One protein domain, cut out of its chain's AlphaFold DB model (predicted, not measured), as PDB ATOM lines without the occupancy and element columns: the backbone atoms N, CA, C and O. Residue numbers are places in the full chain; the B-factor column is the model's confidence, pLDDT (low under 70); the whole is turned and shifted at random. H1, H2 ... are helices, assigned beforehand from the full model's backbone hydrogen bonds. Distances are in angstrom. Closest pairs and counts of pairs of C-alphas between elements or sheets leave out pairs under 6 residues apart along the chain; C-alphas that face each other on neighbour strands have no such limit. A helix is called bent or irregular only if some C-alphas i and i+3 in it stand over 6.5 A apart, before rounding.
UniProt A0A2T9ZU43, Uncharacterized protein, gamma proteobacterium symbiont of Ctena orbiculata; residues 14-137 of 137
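AT A GLANCE: This is residues 14 to 137 of the 137 residues of an uncharacterized protein of gamma proteobacterium symbiont of Ctena orbiculata (UniProt A0A2T9ZU43). This is an open set of helices round H5, which lies in the middle and is crossed at nearly a right angle by H4, while H1 and H3 lie near H5 at smaller angles to it. H2 lies off at one end of the long axis, a long loop of residues 54 to 79 makes the opposite end, and residues 125 to 137, mostly of H6, stick out. The printed part has 124 residues, with six named helices, H1 to H6 in order along the chain, and no named strand: the class is all helix. It is only just compact, close to loose, with a radius of gyration of the C-alphas of 16.5 A, and elongated, spanning 49 by 32 by 32 A.

HOW THE PARTS SIT: H1, residues 14 to 21, and H5, residues 102 to 114, only just touch, with 3 pairs of C-alphas within 8 A. Their closest C-alphas are those of Leu 15 and Leu 106, 6.7 A apart; they run opposite ways at a shallow tilt of 20 degrees, and H5 touches H1 with residues 106 to 110 alone. H2, residues 25 to 32, touches no helix. H3, residues 42 to 53, is close to but not clearly touching H5, the closest C-alphas being those of Leu 45 and Leu 105, 7.1 A apart. H3 touches H4, residues 80 to 95, with residues 49 to 53 alone, and H4 touches H3 with residue 80 alone; the closest C-alphas, of Ala 53 and Ala 80, are 5.2 A apart, at a steep tilt of 52 degrees, opposite ways. H4 and H5 touch with 17 pairs of C-alphas within 8 A, closest at Glu 87 and Ala 107, 5.0 A apart, and are only just about perpendicular at 71 degrees. H6, residues 120 to 135, touches no helix but is near H1 and H5; the closest C-alphas of H5 and H6, those of Ile 113 and Glu 120, are 6.7 A apart. In the six helices every O i to N i+4 pair is within hydrogen-bond range.

IN THESE COORDINATES: H1 begins at C-alpha 14, (-21.346, 14.275, -25.711). H3 is 16.7 A long, H4 19.4 A, H5 18.5 A and H6 22.6 A; H1 and H2 have eight residues each. H4 has a kink of 25 degrees near residue 89 and is only just irregular, C-alphas 92 and 95 being 6.51 A apart. H6 ends at C-alpha 135, (-10.784, 22.197, -41.639).

THE WHOLE: The C-alphas farthest apart are those of Pro 65 and Ala 137, 51.2 A. The printed part has no cut; the link from H3 to H4, 26 residues, is long. The mean pLDDT of the printed part is 91.2, and residues 55 and 137 are under 70.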
ATOM      1  N   LEU A  14     -22.021  13.331 -24.828       97.38
ATOM      2  CA  LEU A  14     -21.346  14.275 -25.711       97.38
ATOM      3  C   LEU A  14     -20.618  15.375 -24.932       97.38
ATOM      4  O   LEU A  14     -19.494  15.729 -25.273       97.38
ATOM      5  N   LEU A  15     -21.234  15.918 -23.877       97.44
ATOM      6  CA  LEU A  15     -20.618  16.985 -23.086       97.44
ATOM      7  C   LEU A  15     -19.487  16.460 -22.194       97.44
ATOM      8  O   LEU A  15     -18.521  17.184 -21.972       97.44
ATOM      9  N   GLU A  16     -19.560  15.212 -21.719       96.50
ATOM     10  CA  GLU A  16     -18.422  14.559 -21.056       96.50
ATOM     11  C   GLU A  16     -17.258  14.339 -22.030       96.50
ATOM     12  O   GLU A  16     -16.105  14.586 -21.677       96.50
ATOM     13  N   ASP A  17     -17.548  13.959 -23.273       96.25
ATOM     14  CA  ASP A  17     -16.545  13.851 -24.329       96.25
ATOM     15  C   ASP A  17     -15.877  15.203 -24.622       96.25
ATOM     16  O   ASP A  17     -14.648  15.280 -24.688       96.25
ATOM     17  N   VAL A  18     -16.662  16.282 -24.739       95.81
ATOM     18  CA  VAL A  18     -16.146  17.653 -24.922       95.81
ATOM     19  C   VAL A  18     -15.307  18.086 -23.729       95.81
ATOM     20  O   VAL A  18     -14.238  18.651 -23.907       95.81
ATOM     21  N   LYS A  19     -15.752  17.795 -22.508       94.56
ATOM     22  CA  LYS A  19     -15.006  18.095 -21.285       94.56
ATOM     23  C   LYS A  19     -13.659  17.366 -21.231       94.56
ATOM     24  O   LYS A  19     -12.680  17.948 -20.785       94.56
ATOM     25  N   GLN A  20     -13.603  16.102 -21.656       93.94
ATOM     26  CA  GLN A  20     -12.380  15.291 -21.607       93.94
ATOM     27  C   GLN A  20     -11.390  15.618 -22.731       93.94
ATOM     28  O   GLN A  20     -10.182  15.527 -22.521       93.94
ATOM     29  N   LYS A  21     -11.895  15.937 -23.928       92.62
ATOM     30  CA  LYS A  21     -11.085  16.146 -25.143       92.62
ATOM     31  C   LYS A  21     -10.855  17.623 -25.465       92.62
ATOM     32  O   LYS A  21      -9.983  17.941 -26.270       92.62
ATOM     33  N   GLY A  22     -11.682  18.503 -24.910       85.62
ATOM     34  CA  GLY A  22     -11.642  19.939 -25.140       85.62
ATOM     35  C   GLY A  22     -10.425  20.594 -24.506       85.62
ATOM     36  O   GLY A  22      -9.733  20.015 -23.671       85.62
ATOM     37  N   ARG A  23     -10.176  21.832 -24.924       89.88
ATOM     38  CA  ARG A  23      -9.094  22.679 -24.423       89.88
ATOM     39  C   ARG A  23      -9.681  23.958 -23.868       89.88
ATOM     40  O   ARG A  23     -10.692  24.442 -24.380       89.88
ATOM     41  N   VAL A  24      -9.057  24.475 -22.822       94.94
ATOM     42  CA  VAL A  24      -9.484  25.730 -22.201       94.94
ATOM     43  C   VAL A  24      -8.877  26.907 -22.951       94.94
ATOM     44  O   VAL A  24      -7.890  26.746 -23.672       94.94
ATOM     45  N   TRP A  25      -9.461  28.096 -22.802       95.19
ATOM     46  CA  TRP A  25      -8.959  29.292 -23.473       95.19
ATOM     47  C   TRP A  25      -7.473  29.553 -23.200       95.19
ATOM     48  O   TRP A  25      -6.751  29.881 -24.136       95.19
ATOM     49  N   ASP A  26      -6.995  29.303 -21.979       92.62
ATOM     50  CA  ASP A  26      -5.579  29.467 -21.621       92.62
ATOM     51  C   ASP A  26      -4.645  28.609 -22.500       92.62
ATOM     52  O   ASP A  26      -3.620  29.104 -22.975       92.62
ATOM     53  N   ASP A  27      -5.030  27.365 -22.810       93.88
ATOM     54  CA  ASP A  27      -4.248  26.483 -23.689       93.88
ATOM     55  C   ASP A  27      -4.195  27.025 -25.126       93.88
ATOM     56  O   ASP A  27      -3.211  26.826 -25.841       93.88
ATOM     57  N   LEU A  28      -5.289  27.639 -25.591       93.50
ATOM     58  CA  LEU A  28      -5.394  28.214 -26.935       93.50
ATOM     59  C   LEU A  28      -4.640  29.546 -27.025       93.50
ATOM     60  O   LEU A  28      -4.005  29.825 -28.039       93.50
ATOM     61  N   CYS A  29      -4.665  30.344 -25.958       94.38
ATOM     62  CA  CYS A  29      -3.861  31.550 -25.820       94.38
ATOM     63  C   CYS A  29      -2.377  31.260 -26.034       94.38
ATOM     64  O   CYS A  29      -1.731  31.928 -26.846       94.38
ATOM     65  N   GLU A  30      -1.856  30.241 -25.345       93.19
ATOM     66  CA  GLU A  30      -0.458  29.830 -25.464       93.19
ATOM     67  C   GLU A  30      -0.117  29.370 -26.888       93.19
ATOM     68  O   GLU A  30       0.873  29.826 -27.461       93.19
ATOM     69  N   GLU A  31      -0.948  28.517 -27.491       93.69
ATOM     70  CA  GLU A  31      -0.705  27.993 -28.841       93.69
ATOM     71  C   GLU A  31      -0.702  29.082 -29.916       93.69
ATOM     72  O   GLU A  31       0.171  29.100 -30.786       93.69
ATOM     73  N   TYR A  32      -1.688  29.979 -29.877       92.44
ATOM     74  CA  TYR A  32      -1.874  30.994 -30.913       92.44
ATOM     75  C   TYR A  32      -1.148  32.310 -30.606       92.44
ATOM     76  O   TYR A  32      -1.186  33.229 -31.426       92.44
ATOM     77  N   GLY A  33      -0.459  32.408 -29.464       95.31
ATOM     78  CA  GLY A  33       0.313  33.588 -29.073       95.31
ATOM     79  C   GLY A  33      -0.551  34.826 -28.835       95.31
ATOM     80  O   GLY A  33      -0.136  35.934 -29.180       95.31
ATOM     81  N   VAL A  34      -1.754  34.640 -28.286       95.69
ATOM     82  CA  VAL A  34      -2.705  35.722 -27.988       95.69
ATOM     83  C   VAL A  34      -2.835  35.939 -26.483       95.69
ATOM     84  O   VAL A  34      -2.770  34.998 -25.699       95.69
ATOM     85  N   ASP A  35      -3.040  37.189 -26.074       94.62
ATOM     86  CA  ASP A  35      -3.080  37.632 -24.672       94.62
ATOM     87  C   ASP A  35      -4.468  38.134 -24.243       94.62
ATOM     88  O   ASP A  35      -4.616  38.808 -23.219       94.62
ATOM     89  N   ASN A  36      -5.504  37.820 -25.028       93.56
ATOM     90  CA  ASN A  36      -6.868  38.204 -24.702       93.56
ATOM     91  C   ASN A  36      -7.278  37.587 -23.353       93.56
ATOM     92  O   ASN A  36      -7.227  36.364 -23.211       93.56
ATOM     93  N   PRO A  37      -7.756  38.401 -22.395       90.12
ATOM     94  CA  PRO A  37      -8.105  37.920 -21.058       90.12
ATOM     95  C   PRO A  37      -9.319  36.988 -21.055       90.12
ATOM     96  O   PRO A  37      -9.523  36.245 -20.104       90.12
ATOM     97  N   ASP A  38     -10.132  37.049 -22.107       92.62
ATOM     98  CA  ASP A  38     -11.317  36.231 -22.280       92.62
ATOM     99  C   ASP A  38     -11.353  35.671 -23.702       92.62
ATOM    100  O   ASP A  38     -10.934  36.367 -24.641       92.62
ATOM    101  N   PRO A  39     -11.941  34.479 -23.898       95.12
ATOM    102  CA  PRO A  39     -12.147  33.961 -25.233       95.12
ATOM    103  C   PRO A  39     -13.050  34.899 -26.045       95.12
ATOM    104  O   PRO A  39     -14.079  35.357 -25.531       95.12
ATOM    105  N   PRO A  40     -12.756  35.134 -27.340       93.56
ATOM    106  CA  PRO A  40     -13.573  35.988 -28.201       93.56
ATOM    107  C   PRO A  40     -15.047  35.571 -28.262       93.56
ATOM    108  O   PRO A  40     -15.921  36.410 -28.461       93.56
ATOM    109  N   TRP A  41     -15.343  34.282 -28.068       94.88
ATOM    110  CA  TRP A  41     -16.706  33.751 -28.072       94.88
ATOM    111  C   TRP A  41     -17.486  34.017 -26.772       94.88
ATOM    112  O   TRP A  41     -18.707  33.843 -26.775       94.88
ATOM    113  N   ARG A  42     -16.847  34.481 -25.682       96.31
ATOM    114  CA  ARG A  42     -17.529  34.765 -24.402       96.31
ATOM    115  C   ARG A  42     -18.682  35.752 -24.575       96.31
ATOM    116  O   ARG A  42     -19.753  35.540 -24.020       96.31
ATOM    117  N   ILE A  43     -18.496  36.792 -25.388       96.12
ATOM    118  CA  ILE A  43     -19.549  37.788 -25.631       96.12
ATOM    119  C   ILE A  43     -20.792  37.162 -26.280       96.12
ATOM    120  O   ILE A  43     -21.919  37.528 -25.959       96.12
ATOM    121  N   THR A  44     -20.604  36.174 -27.158       97.31
ATOM    122  CA  THR A  44     -21.708  35.441 -27.789       97.31
ATOM    123  C   THR A  44     -22.430  34.557 -26.776       97.31
ATOM    124  O   THR A  44     -23.656  34.453 -26.827       97.31
ATOM    125  N   LEU A  45     -21.704  33.951 -25.829       97.44
ATOM    126  CA  LEU A  45     -22.306  33.204 -24.723       97.44
ATOM    127  C   LEU A  45     -23.178  34.118 -23.846       97.44
ATOM    128  O   LEU A  45     -24.322  33.774 -23.549       97.44
ATOM    129  N   GLU A  46     -22.674  35.295 -23.477       95.12
ATOM    130  CA  GLU A  46     -23.422  36.287 -22.691       95.12
ATOM    131  C   GLU A  46     -24.673  36.767 -23.430       95.12
ATOM    132  O   GLU A  46     -25.776  36.693 -22.888       95.12
ATOM    133  N   ALA A  47     -24.533  37.143 -24.703       95.25
ATOM    134  CA  ALA A  47     -25.664  37.552 -25.529       95.25
ATOM    135  C   ALA A  47     -26.707  36.429 -25.682       95.25
ATOM    136  O   ALA A  47     -27.910  36.690 -25.656       95.25
ATOM    137  N   THR A  48     -26.273  35.170 -25.791       95.00
ATOM    138  CA  THR A  48     -27.180  34.011 -25.833       95.00
ATOM    139  C   THR A  48     -27.957  33.872 -24.526       95.00
ATOM    140  O   THR A  48     -29.173  33.677 -24.554       95.00
ATOM    141  N   CYS A  49     -27.292  34.032 -23.376       94.81
ATOM    142  CA  CYS A  49     -27.949  34.008 -22.069       94.81
ATOM    143  C   CYS A  49     -29.007  35.114 -21.939       94.81
ATOM    144  O   CYS A  49     -30.100  34.853 -21.434       94.81
ATOM    145  N   ASP A  50     -28.709  36.320 -22.423       91.81
ATOM    146  CA  ASP A  50     -29.645  37.447 -22.398       91.81
ATOM    147  C   ASP A  50     -30.853  37.209 -23.315       91.81
ATOM    148  O   ASP A  50     -31.994  37.489 -22.940       91.81
ATOM    149  N   MET A  51     -30.642  36.624 -24.498       91.44
ATOM    150  CA  MET A  51     -31.729  36.286 -25.426       91.44
ATOM    151  C   MET A  51     -32.634  35.166 -24.907       91.44
ATOM    152  O   MET A  51     -33.856  35.227 -25.097       91.44
ATOM    153  N   LEU A  52     -32.055  34.173 -24.226       91.50
ATOM    154  CA  LEU A  52     -32.797  33.118 -23.529       91.50
ATOM    155  C   LEU A  52     -33.620  33.687 -22.367       91.50
ATOM    156  O   LEU A  52     -34.759  33.270 -22.171       91.50
ATOM    157  N   ALA A  53     -33.079  34.669 -21.644       88.69
ATOM    158  CA  ALA A  53     -33.790  35.373 -20.578       88.69
ATOM    159  C   ALA A  53     -34.894  36.316 -21.091       88.69
ATOM    160  O   ALA A  53     -35.810  36.654 -20.330       88.69
ATOM    161  N   GLY A  54     -34.800  36.749 -22.357       75.31
ATOM    162  CA  GLY A  54     -35.713  37.689 -23.008       75.31
ATOM    163  C   GLY A  54     -37.190  37.381 -22.739       75.31
ATOM    164  O   GLY A  54     -37.619  36.231 -22.789       75.31
ATOM    165  N   GLY A  55     -37.955  38.423 -22.413       69.44
ATOM    166  CA  GLY A  55     -39.363  38.359 -22.011       69.44
ATOM    167  C   GLY A  55     -39.591  38.339 -20.490       69.44
ATOM    168  O   GLY A  55     -40.411  39.116 -19.992       69.44
ATOM    169  N   TYR A  56     -38.813  37.560 -19.719       71.88
ATOM    170  CA  TYR A  56     -38.919  37.544 -18.245       71.88
ATOM    171  C   TYR A  56     -38.344  38.803 -17.592       71.88
ATOM    172  O   TYR A  56     -38.760  39.177 -16.498       71.88
ATOM    173  N   TRP A  57     -37.378  39.453 -18.240       73.88
ATOM    174  CA  TRP A  57     -36.619  40.569 -17.661       73.88
ATOM    175  C   TRP A  57     -36.633  41.823 -18.539       73.88
ATOM    176  O   TRP A  57     -35.793  42.705 -18.380       73.88
ATOM    177  N   GLU A  58     -37.599  41.926 -19.453       75.31
ATOM    178  CA  GLU A  58     -37.794  43.140 -20.247       75.31
ATOM    179  C   GLU A  58     -38.053  44.358 -19.354       75.31
ATOM    180  O   GLU A  58     -38.669  44.256 -18.289       75.31
ATOM    181  N   THR A  59     -37.616  45.533 -19.810       70.56
ATOM    182  CA  THR A  59     -37.683  46.793 -19.051       70.56
ATOM    183  C   THR A  59     -39.091  47.121 -18.551       70.56
ATOM    184  O   THR A  59     -39.240  47.648 -17.452       70.56
ATOM    185  N   PHE A  60     -40.132  46.756 -19.305       73.00
ATOM    186  CA  PHE A  60     -41.533  46.960 -18.919       73.00
ATOM    187  C   PHE A  60     -42.107  45.863 -18.001       73.00
ATOM    188  O   PHE A  60     -43.181  46.045 -17.424       73.00
ATOM    189  N   ASN A  61     -41.401  44.742 -17.835       73.00
ATOM    190  CA  ASN A  61     -41.829  43.587 -17.039       73.00
ATOM    191  C   ASN A  61     -41.018  43.404 -15.745       73.00
ATOM    192  O   ASN A  61     -41.470  42.684 -14.857       73.00
ATOM    193  N   VAL A  62     -39.871  44.079 -15.586       74.69
ATOM    194  CA  VAL A  62     -38.946  43.879 -14.451       74.69
ATOM    195  C   VAL A  62     -39.598  44.068 -13.071       74.69
ATOM    196  O   VAL A  62     -39.280  43.342 -12.131       74.69
ATOM    197  N   CYS A  63     -40.551  44.999 -12.953       81.06
ATOM    198  CA  CYS A  63     -41.259  45.284 -11.700       81.06
ATOM    199  C   CYS A  63     -42.492  44.399 -11.464       81.06
ATOM    200  O   CYS A  63     -43.074  44.458 -10.382       81.06
ATOM    201  N   LYS A  64     -42.921  43.605 -12.451       82.06
ATOM    202  CA  LYS A  64     -44.066  42.704 -12.283       82.06
ATOM    203  C   LYS A  64     -43.658  41.490 -11.435       82.06
ATOM    204  O   LYS A  64     -42.483  41.102 -11.467       82.06
ATOM    205  N   PRO A  65     -44.577  40.859 -10.689       83.62
ATOM    206  CA  PRO A  65     -44.363  39.518 -10.136       83.62
ATOM    207  C   PRO A  65     -43.957  38.529 -11.239       83.62
ATOM    208  O   PRO A  65     -44.421  38.681 -12.367       83.62
ATOM    209  N   LYS A  66     -43.100  37.532 -10.953       74.44
ATOM    210  CA  LYS A  66     -42.580  36.581 -11.971       74.44
ATOM    211  C   LYS A  66     -43.719  35.892 -12.727       74.44
ATOM    212  O   LYS A  66     -43.617  35.689 -13.928       74.44
ATOM    213  N   GLU A  67     -44.807  35.597 -12.029       79.06
ATOM    214  CA  GLU A  67     -46.021  34.956 -12.539       79.06
ATOM    215  C   GLU A  67     -46.765  35.804 -13.584       79.06
ATOM    216  O   GLU A  67     -47.583  35.279 -14.331       79.06
ATOM    217  N   GLU A  68     -46.493  37.108 -13.638       81.94
ATOM    218  CA  GLU A  68     -47.103  38.061 -14.571       81.94
ATOM    219  C   GLU A  68     -46.144  38.483 -15.698       81.94
ATOM    220  O   GLU A  68     -46.513  39.248 -16.597       81.94
ATOM    221  N   ARG A  69     -44.895  38.005 -15.659       79.56
ATOM    222  CA  ARG A  69     -43.898  38.207 -16.712       79.56
ATOM    223  C   ARG A  69     -44.080  37.080 -17.715       79.56
ATOM    224  O   ARG A  69     -43.348  36.107 -17.672       79.56
ATOM    225  N   ASN A  70     -45.105  37.169 -18.551       75.62
ATOM    226  CA  ASN A  70     -45.377  36.173 -19.589       75.62
ATOM    227  C   ASN A  70     -44.495  36.482 -20.809       75.62
ATOM    228  O   ASN A  70     -44.849  37.398 -21.559       75.62
ATOM    229  N   PRO A  71     -43.344  35.813 -21.007       78.50
ATOM    230  CA  PRO A  71     -42.517  36.068 -22.174       78.50
ATOM    231  C   PRO A  71     -43.189  35.527 -23.442       78.50
ATOM    232  O   PRO A  71     -43.895  34.516 -23.417       78.50
ATOM    233  N   GLU A  72     -42.912  36.162 -24.577       80.38
ATOM    234  CA  GLU A  72     -43.211  35.558 -25.873       80.38
ATOM    235  C   GLU A  72     -42.379  34.283 -26.064       80.38
ATOM    236  O   GLU A  72     -41.207  34.228 -25.682       80.38
ATOM    237  N   GLU A  73     -42.990  33.259 -26.663       84.50
ATOM    238  CA  GLU A  73     -42.358  31.952 -26.891       84.50
ATOM    239  C   GLU A  73     -41.765  31.330 -25.609       84.50
ATOM    240  O   GLU A  73     -40.647  30.824 -25.624       84.50
ATOM    241  N   GLU A  74     -42.509  31.352 -24.495       83.69
ATOM    242  CA  GLU A  74     -42.063  30.904 -23.160       83.69
ATOM    243  C   GLU A  74     -41.364  29.530 -23.133       83.69
ATOM    244  O   GLU A  74     -40.470  29.298 -22.322       83.69
ATOM    245  N   GLU A  75     -41.749  28.607 -24.014       85.50
ATOM    246  CA  GLU A  75     -41.123  27.283 -24.154       85.50
ATOM    247  C   GLU A  75     -39.664  27.352 -24.634       85.50
ATOM    248  O   GLU A  75     -38.860  26.499 -24.276       85.50
ATOM    249  N   LYS A  76     -39.301  28.397 -25.386       87.62
ATOM    250  CA  LYS A  76     -37.934  28.666 -25.858       87.62
ATOM    251  C   LYS A  76     -37.173  29.637 -24.956       87.62
ATOM    252  O   LYS A  76     -36.049  30.026 -25.280       87.62
ATOM    253  N   LYS A  77     -37.788  30.083 -23.861       89.12
ATOM    254  CA  LYS A  77     -37.186  31.012 -22.907       89.12
ATOM    255  C   LYS A  77     -36.754  30.292 -21.647       89.12
ATOM    256  O   LYS A  77     -37.355  29.314 -21.208       89.12
ATOM    257  N   LEU A  78     -35.714  30.837 -21.036       88.75
ATOM    258  CA  LEU A  78     -35.166  30.354 -19.788       88.75
ATOM    259  C   LEU A  78     -34.937  31.539 -18.858       88.75
ATOM    260  O   LEU A  78     -34.089  32.391 -19.111       88.75
ATOM    261  N   ASP A  79     -35.709  31.588 -17.775       88.88
ATOM    262  CA  ASP A  79     -35.575  32.626 -16.758       88.88
ATOM    263  C   ASP A  79     -34.133  32.698 -16.232       88.88
ATOM    264  O   ASP A  79     -33.544  31.681 -15.874       88.88
ATOM    265  N   ALA A  80     -33.563  33.904 -16.151       89.62
ATOM    266  CA  ALA A  80     -32.155  34.085 -15.804       89.62
ATOM    267  C   ALA A  80     -31.790  33.528 -14.418       89.62
ATOM    268  O   ALA A  80     -30.697  32.991 -14.244       89.62
ATOM    269  N   VAL A  81     -32.691  33.643 -13.436       88.94
ATOM    270  CA  VAL A  81     -32.459  33.119 -12.080       88.94
ATOM    271  C   VAL A  81     -32.515  31.595 -12.079       88.94
ATOM    272  O   VAL A  81     -31.691  30.945 -11.444       88.94
ATOM    273  N   GLU A  82     -33.464  31.026 -12.818       90.19
ATOM    274  CA  GLU A  82     -33.607  29.582 -12.992       90.19
ATOM    275  C   GLU A  82     -32.392  28.980 -13.708       90.19
ATOM    276  O   GLU A  82     -31.780  28.062 -13.171       90.19
ATOM    277  N   ARG A  83     -31.962  29.582 -14.826       93.31
ATOM    278  CA  ARG A  83     -30.730  29.222 -15.544       93.31
ATOM    279  C   ARG A  83     -29.521  29.202 -14.617       93.31
ATOM    280  O   ARG A  83     -28.777  28.234 -14.607       93.31
ATOM    281  N   ARG A  84     -29.316  30.275 -13.845       94.06
ATOM    282  CA  ARG A  84     -28.165  30.391 -12.936       94.06
ATOM    283  C   ARG A  84     -28.177  29.313 -11.862       94.06
ATOM    284  O   ARG A  84     -27.141  28.724 -11.593       94.06
ATOM    285  N   TRP A  85     -29.345  29.028 -11.291       94.38
ATOM    286  CA  TRP A  85     -29.484  27.963 -10.303       94.38
ATOM    287  C   TRP A  85     -29.145  26.582 -10.888       94.38
ATOM    288  O   TRP A  85     -28.484  25.783 -10.228       94.38
ATOM    289  N   GLU A  86     -29.576  26.311 -12.121       94.81
ATOM    290  CA  GLU A  86     -29.253  25.071 -12.836       94.81
ATOM    291  C   GLU A  86     -27.769  24.971 -13.190       94.81
ATOM    292  O   GLU A  86     -27.152  23.933 -12.959       94.81
ATOM    293  N   GLU A  87     -27.183  26.055 -13.697       95.38
ATOM    294  CA  GLU A  87     -25.758  26.123 -14.008       95.38
ATOM    295  C   GLU A  87     -24.904  25.862 -12.769       95.38
ATOM    296  O   GLU A  87     -24.000  25.038 -12.829       95.38
ATOM    297  N   ASP A  88     -25.217  26.495 -11.635       95.31
ATOM    298  CA  ASP A  88     -24.488  26.285 -10.382       95.31
ATOM    299  C   ASP A  88     -24.539  24.811  -9.943       95.31
ATOM    300  O   ASP A  88     -23.523  24.248  -9.533       95.31
ATOM    301  N   LYS A  89     -25.702  24.157 -10.082       95.50
ATOM    302  CA  LYS A  89     -25.882  22.735  -9.747       95.50
ATOM    303  C   LYS A  89     -25.092  21.809 -10.664       95.50
ATOM    304  O   LYS A  89     -24.425  20.887 -10.197       95.50
ATOM    305  N   LEU A  90     -25.145  22.062 -11.967       97.12
ATOM    306  CA  LEU A  90     -24.418  21.279 -12.960       97.12
ATOM    307  C   LEU A  90     -22.907  21.495 -12.865       97.12
ATOM    308  O   LEU A  90     -22.148  20.542 -13.020       97.12
ATOM    309  N   VAL A  91     -22.457  22.716 -12.566       96.69
ATOM    310  CA  VAL A  91     -21.042  23.005 -12.308       96.69
ATOM    311  C   VAL A  91     -20.571  22.258 -11.070       96.69
ATOM    312  O   VAL A  91     -19.597  21.521 -11.174       96.69
ATOM    313  N   GLU A  92     -21.282  22.371  -9.943       96.06
ATOM    314  CA  GLU A  92     -20.968  21.644  -8.702       96.06
ATOM    315  C   GLU A  92     -20.835  20.132  -8.947       96.06
ATOM    316  O   GLU A  92     -19.964  19.476  -8.382       96.06
ATOM    317  N   LYS A  93     -21.679  19.572  -9.818       96.19
ATOM    318  CA  LYS A  93     -21.753  18.126 -10.031       96.19
ATOM    319  C   LYS A  93     -20.825  17.582 -11.121       96.19
ATOM    320  O   LYS A  93     -20.258  16.505 -10.947       96.19
ATOM    321  N   TYR A  94     -20.713  18.273 -12.254       96.38
ATOM    322  CA  TYR A  94     -20.089  17.743 -13.474       96.38
ATOM    323  C   TYR A  94     -18.911  18.581 -13.977       96.38
ATOM    324  O   TYR A  94     -17.977  18.014 -14.550       96.38
ATOM    325  N   TYR A  95     -18.920  19.900 -13.761       96.88
ATOM    326  CA  TYR A  95     -17.998  20.826 -14.436       96.88
ATOM    327  C   TYR A  95     -17.103  21.642 -13.489       96.88
ATOM    328  O   TYR A  95     -16.479  22.603 -13.931       96.88
ATOM    329  N   GLU A  96     -16.994  21.265 -12.210       96.25
ATOM    330  CA  GLU A  96     -16.250  22.015 -11.181       96.25
ATOM    331  C   GLU A  96     -14.783  22.266 -11.565       96.25
ATOM    332  O   GLU A  96     -14.243  23.341 -11.313       96.25
ATOM    333  N   GLN A  97     -14.152  21.283 -12.213       94.81
ATOM    334  CA  GLN A  97     -12.736  21.325 -12.594       94.81
ATOM    335  C   GLN A  97     -12.457  22.152 -13.855       94.81
ATOM    336  O   GLN A  97     -11.297  22.386 -14.185       94.81
ATOM    337  N   ILE A  98     -13.496  22.570 -14.576       96.19
ATOM    338  CA  ILE A  98     -13.357  23.351 -15.805       96.19
ATOM    339  C   ILE A  98     -13.321  24.837 -15.424       96.19
ATOM    340  O   ILE A  98     -14.125  25.263 -14.591       96.19
ATOM    341  N   PRO A  99     -12.405  25.653 -15.972       95.56
ATOM    342  CA  PRO A  99     -12.366  27.076 -15.674       95.56
ATOM    343  C   PRO A  99     -13.585  27.814 -16.242       95.56
ATOM    344  O   PRO A  99     -14.368  27.310 -17.052       95.56
ATOM    345  N   PHE A 100     -13.777  29.034 -15.756       94.50
ATOM    346  CA  PHE A 100     -14.674  29.985 -16.397       94.50
ATOM    347  C   PHE A 100     -13.956  30.611 -17.606       94.50
ATOM    348  O   PHE A 100     -12.794  30.977 -17.431       94.50
ATOM    349  N   PRO A 101     -14.631  30.828 -18.755       96.25
ATOM    350  CA  PRO A 101     -16.076  30.680 -18.995       96.25
ATOM    351  C   PRO A 101     -16.555  29.308 -19.508       96.25
ATOM    352  O   PRO A 101     -17.765  29.092 -19.602       96.25
ATOM    353  N   GLU A 102     -15.669  28.357 -19.799       97.31
ATOM    354  CA  GLU A 102     -16.007  27.063 -20.414       97.31
ATOM    355  C   GLU A 102     -16.983  26.235 -19.570       97.31
ATOM    356  O   GLU A 102     -17.924  25.647 -20.107       97.31
ATOM    357  N   ARG A 103     -16.838  26.240 -18.240       97.19
ATOM    358  CA  ARG A 103     -17.785  25.545 -17.348       97.19
ATOM    359  C   ARG A 103     -19.211  26.077 -17.463       97.19
ATOM    360  O   ARG A 103     -20.156  25.303 -17.349       97.19
ATOM    361  N   GLN A 104     -19.374  27.386 -17.697       97.50
ATOM    362  CA  GLN A 104     -20.694  27.985 -17.890       97.50
ATOM    363  C   GLN A 104     -21.274  27.542 -19.231       97.50
ATOM    364  O   GLN A 104     -22.452  27.211 -19.296       97.50
ATOM    365  N   LEU A 105     -20.455  27.500 -20.287       97.50
ATOM    366  CA  LEU A 105     -20.880  27.027 -21.602       97.50
ATOM    367  C   LEU A 105     -21.382  25.575 -21.544       97.50
ATOM    368  O   LEU A 105     -22.465  25.286 -22.050       97.50
ATOM    369  N   LEU A 106     -20.626  24.684 -20.893       97.69
ATOM    370  CA  LEU A 106     -21.012  23.281 -20.716       97.69
ATOM    371  C   LEU A 106     -22.292  23.140 -19.888       97.69
ATOM    372  O   LEU A 106     -23.214  22.436 -20.296       97.69
ATOM    373  N   ALA A 107     -22.381  23.850 -18.761       97.69
ATOM    374  CA  ALA A 107     -23.561  23.818 -17.906       97.69
ATOM    375  C   ALA A 107     -24.811  24.356 -18.623       97.69
ATOM    376  O   ALA A 107     -25.873  23.742 -18.547       97.69
ATOM    377  N   LEU A 108     -24.680  25.445 -19.388       97.62
ATOM    378  CA  LEU A 108     -25.766  25.981 -20.203       97.62
ATOM    379  C   LEU A 108     -26.223  24.964 -21.253       97.62
ATOM    380  O   LEU A 108     -27.416  24.695 -21.355       97.62
ATOM    381  N   ALA A 109     -25.298  24.375 -22.015       97.62
ATOM    382  CA  ALA A 109     -25.640  23.371 -23.022       97.62
ATOM    383  C   ALA A 109     -26.363  22.167 -22.398       97.62
ATOM    384  O   ALA A 109     -27.383  21.722 -22.924       97.62
ATOM    385  N   HIS A 110     -25.896  21.690 -21.239       97.50
ATOM    386  CA  HIS A 110     -26.547  20.611 -20.492       97.50
ATOM    387  C   HIS A 110     -27.977  21.004 -20.105       97.50
ATOM    388  O   HIS A 110     -28.909  20.243 -20.370       97.50
ATOM    389  N   THR A 111     -28.182  22.200 -19.547       95.75
ATOM    390  CA  THR A 111     -29.519  22.729 -19.242       95.75
ATOM    391  C   THR A 111     -30.429  22.747 -20.470       95.75
ATOM    392  O   THR A 111     -31.571  22.292 -20.393       95.75
ATOM    393  N   LEU A 112     -29.946  23.249 -21.609       95.38
ATOM    394  CA  LEU A 112     -30.750  23.368 -22.826       95.38
ATOM    395  C   LEU A 112     -31.161  21.996 -23.382       95.38
ATOM    396  O   LEU A 112     -32.313  21.839 -23.789       95.38
ATOM    397  N   ILE A 113     -30.279  20.993 -23.292       95.44
ATOM    398  CA  ILE A 113     -30.587  19.597 -23.645       95.44
ATOM    399  C   ILE A 113     -31.652  19.019 -22.714       95.44
ATOM    400  O   ILE A 113     -32.649  18.458 -23.164       95.44
ATOM    401  N   ARG A 114     -31.490  19.185 -21.397       93.69
ATOM    402  CA  ARG A 114     -32.437  18.643 -20.404       93.69
ATOM    403  C   ARG A 114     -33.809  19.290 -20.465       93.69
ATOM    404  O   ARG A 114     -34.798  18.661 -20.101       93.69
ATOM    405  N   ARG A 115     -33.869  20.531 -20.936       91.00
ATOM    406  CA  ARG A 115     -35.115  21.254 -21.191       91.00
ATOM    407  C   ARG A 115     -35.679  21.008 -22.592       91.00
ATOM    408  O   ARG A 115     -36.754  21.517 -22.884       91.00
ATOM    409  N   GLY A 116     -34.992  20.231 -23.433       92.19
ATOM    410  CA  GLY A 116     -35.451  19.860 -24.770       92.19
ATOM    411  C   GLY A 116     -35.460  21.010 -25.779       92.19
ATOM    412  O   GLY A 116     -36.219  20.949 -26.741       92.19
ATOM    413  N   LEU A 117     -34.654  22.063 -25.575       92.56
ATOM    414  CA  LEU A 117     -34.523  23.142 -26.566       92.56
ATOM    415  C   LEU A 117     -33.755  22.687 -27.814       92.56
ATOM    416  O   LEU A 117     -33.991  23.208 -28.900       92.56
ATOM    417  N   PHE A 118     -32.850  21.732 -27.635       94.75
ATOM    418  CA  PHE A 118     -32.227  20.917 -28.675       94.75
ATOM    419  C   PHE A 118     -31.800  19.588 -28.046       94.75
ATOM    420  O   PHE A 118     -31.787  19.462 -26.819       94.75
ATOM    421  N   ASP A 119     -31.453  18.596 -28.861       95.88
ATOM    422  CA  ASP A 119     -30.994  17.291 -28.380       95.88
ATOM    423  C   ASP A 119     -29.489  17.057 -28.614       95.88
ATOM    424  O   ASP A 119     -28.774  17.862 -29.219       95.88
ATOM    425  N   GLU A 120     -28.985  15.958 -28.048       96.94
ATOM    426  CA  GLU A 120     -27.569  15.583 -28.106       96.94
ATOM    427  C   GLU A 120     -27.107  15.270 -29.539       96.94
ATOM    428  O   GLU A 120     -25.989  15.626 -29.917       96.94
ATOM    429  N   GLU A 121     -27.970  14.665 -30.361       97.56
ATOM    430  CA  GLU A 121     -27.661  14.331 -31.754       97.56
ATOM    431  C   GLU A 121     -27.579  15.595 -32.621       97.56
ATOM    432  O   GLU A 121     -26.673  15.735 -33.448       97.56
ATOM    433  N   GLU A 122     -28.486  16.550 -32.404       97.94
ATOM    434  CA  GLU A 122     -28.472  17.850 -33.060       97.94
ATOM    435  C   GLU A 122     -27.185  18.608 -32.733       97.94
ATOM    436  O   GLU A 122     -26.524  19.095 -33.656       97.94
ATOM    437  N   LEU A 123     -26.794  18.677 -31.455       97.81
ATOM    438  CA  LEU A 123     -25.557  19.344 -31.054       97.81
ATOM    439  C   LEU A 123     -24.329  18.671 -31.687       97.81
ATOM    440  O   LEU A 123     -23.494  19.368 -32.267       97.81
ATOM    441  N   ALA A 124     -24.243  17.336 -31.642       97.81
ATOM    442  CA  ALA A 124     -23.136  16.586 -32.236       97.81
ATOM    443  C   ALA A 124     -23.001  16.868 -33.740       97.81
ATOM    444  O   ALA A 124     -21.917  17.207 -34.222       97.81
ATOM    445  N   ARG A 125     -24.119  16.819 -34.474       98.25
ATOM    446  CA  ARG A 125     -24.149  17.125 -35.909       98.25
ATOM    447  C   ARG A 125     -23.697  18.557 -36.192       98.25
ATOM    448  O   ARG A 125     -22.940  18.789 -37.129       98.25
ATOM    449  N   ARG A 126     -24.138  19.534 -35.390       97.75
ATOM    450  CA  ARG A 126     -23.719  20.936 -35.554       97.75
ATOM    451  C   ARG A 126     -22.233  21.140 -35.284       97.75
ATOM    452  O   ARG A 126     -21.605  21.917 -35.997       97.75
ATOM    453  N   MET A 127     -21.671  20.451 -34.296       96.50
ATOM    454  CA  MET A 127     -20.232  20.487 -34.031       96.50
ATOM    455  C   MET A 127     -19.431  19.916 -35.205       96.50
ATOM    456  O   MET A 127     -18.448  20.531 -35.610       96.50
ATOM    457  N   GLU A 128     -19.880  18.807 -35.801       97.06
ATOM    458  CA  GLU A 128     -19.244  18.223 -36.990       97.06
ATOM    459  C   GLU A 128     -19.313  19.169 -38.201       97.06
ATOM    460  O   GLU A 128     -18.309  19.388 -38.875       97.06
ATOM    461  N   GLU A 129     -20.465  19.802 -38.448       97.56
ATOM    462  CA  GLU A 129     -20.614  20.811 -39.509       97.56
ATOM    463  C   GLU A 129     -19.643  21.997 -39.318       97.56
ATOM    464  O   GLU A 129     -19.105  22.533 -40.292       97.56
ATOM    465  N   VAL A 130     -19.414  22.434 -38.074       95.94
ATOM    466  CA  VAL A 130     -18.455  23.506 -37.755       95.94
ATOM    467  C   VAL A 130     -17.015  23.037 -37.953       95.94
ATOM    468  O   VAL A 130     -16.241  23.766 -38.572       95.94
ATOM    469  N   ASP A 131     -16.664  21.837 -37.490       94.31
ATOM    470  CA  ASP A 131     -15.328  21.260 -37.665       94.31
ATOM    471  C   ASP A 131     -14.966  21.125 -39.149       94.31
ATOM    472  O   ASP A 131     -13.928  21.621 -39.592       94.31
ATOM    473  N   GLN A 132     -15.883  20.582 -39.955       96.75
ATOM    474  CA  GLN A 132     -15.713  20.494 -41.404       96.75
ATOM    475  C   GLN A 132     -15.445  21.871 -42.015       96.75
ATOM    476  O   GLN A 132     -14.541  22.010 -42.832       96.75
ATOM    477  N   ARG A 133     -16.186  22.912 -41.617       96.75
ATOM    478  CA  ARG A 133     -15.981  24.276 -42.132       96.75
ATOM    479  C   ARG A 133     -14.634  24.875 -41.737       96.75
ATOM    480  O   ARG A 133     -14.082  25.629 -42.534       96.75
ATOM    481  N   LEU A 134     -14.134  24.580 -40.539       91.56
ATOM    482  CA  LEU A 134     -12.832  25.062 -40.068       91.56
ATOM    483  C   LEU A 134     -11.673  24.339 -40.767       91.56
ATOM    484  O   LEU A 134     -10.688  24.983 -41.111       91.56
ATOM    485  N   ASN A 135     -11.823  23.039 -41.035       92.19
ATOM    486  CA  ASN A 135     -10.784  22.197 -41.639       92.19
ATOM    487  C   ASN A 135     -10.839  22.122 -43.179       92.19
ATOM    488  O   ASN A 135      -9.960  21.525 -43.795       92.19
ATOM    489  N   SER A 136     -11.869  22.691 -43.817       82.69
ATOM    490  CA  SER A 136     -12.010  22.723 -45.287       82.69
ATOM    491  C   SER A 136     -11.345  23.938 -45.954       82.69
ATOM    492  O   SER A 136     -11.444  24.074 -47.176       82.69
ATOM    493  N   ALA A 137     -10.736  24.834 -45.175       54.12
ATOM    494  CA  ALA A 137     -10.005  26.010 -45.657       54.12
ATOM    495  C   ALA A 137      -8.510  25.705 -45.821       54.12
ATOM    496  O   ALA A 137      -7.926  26.211 -46.807       54.12
TER     497      ALA A 137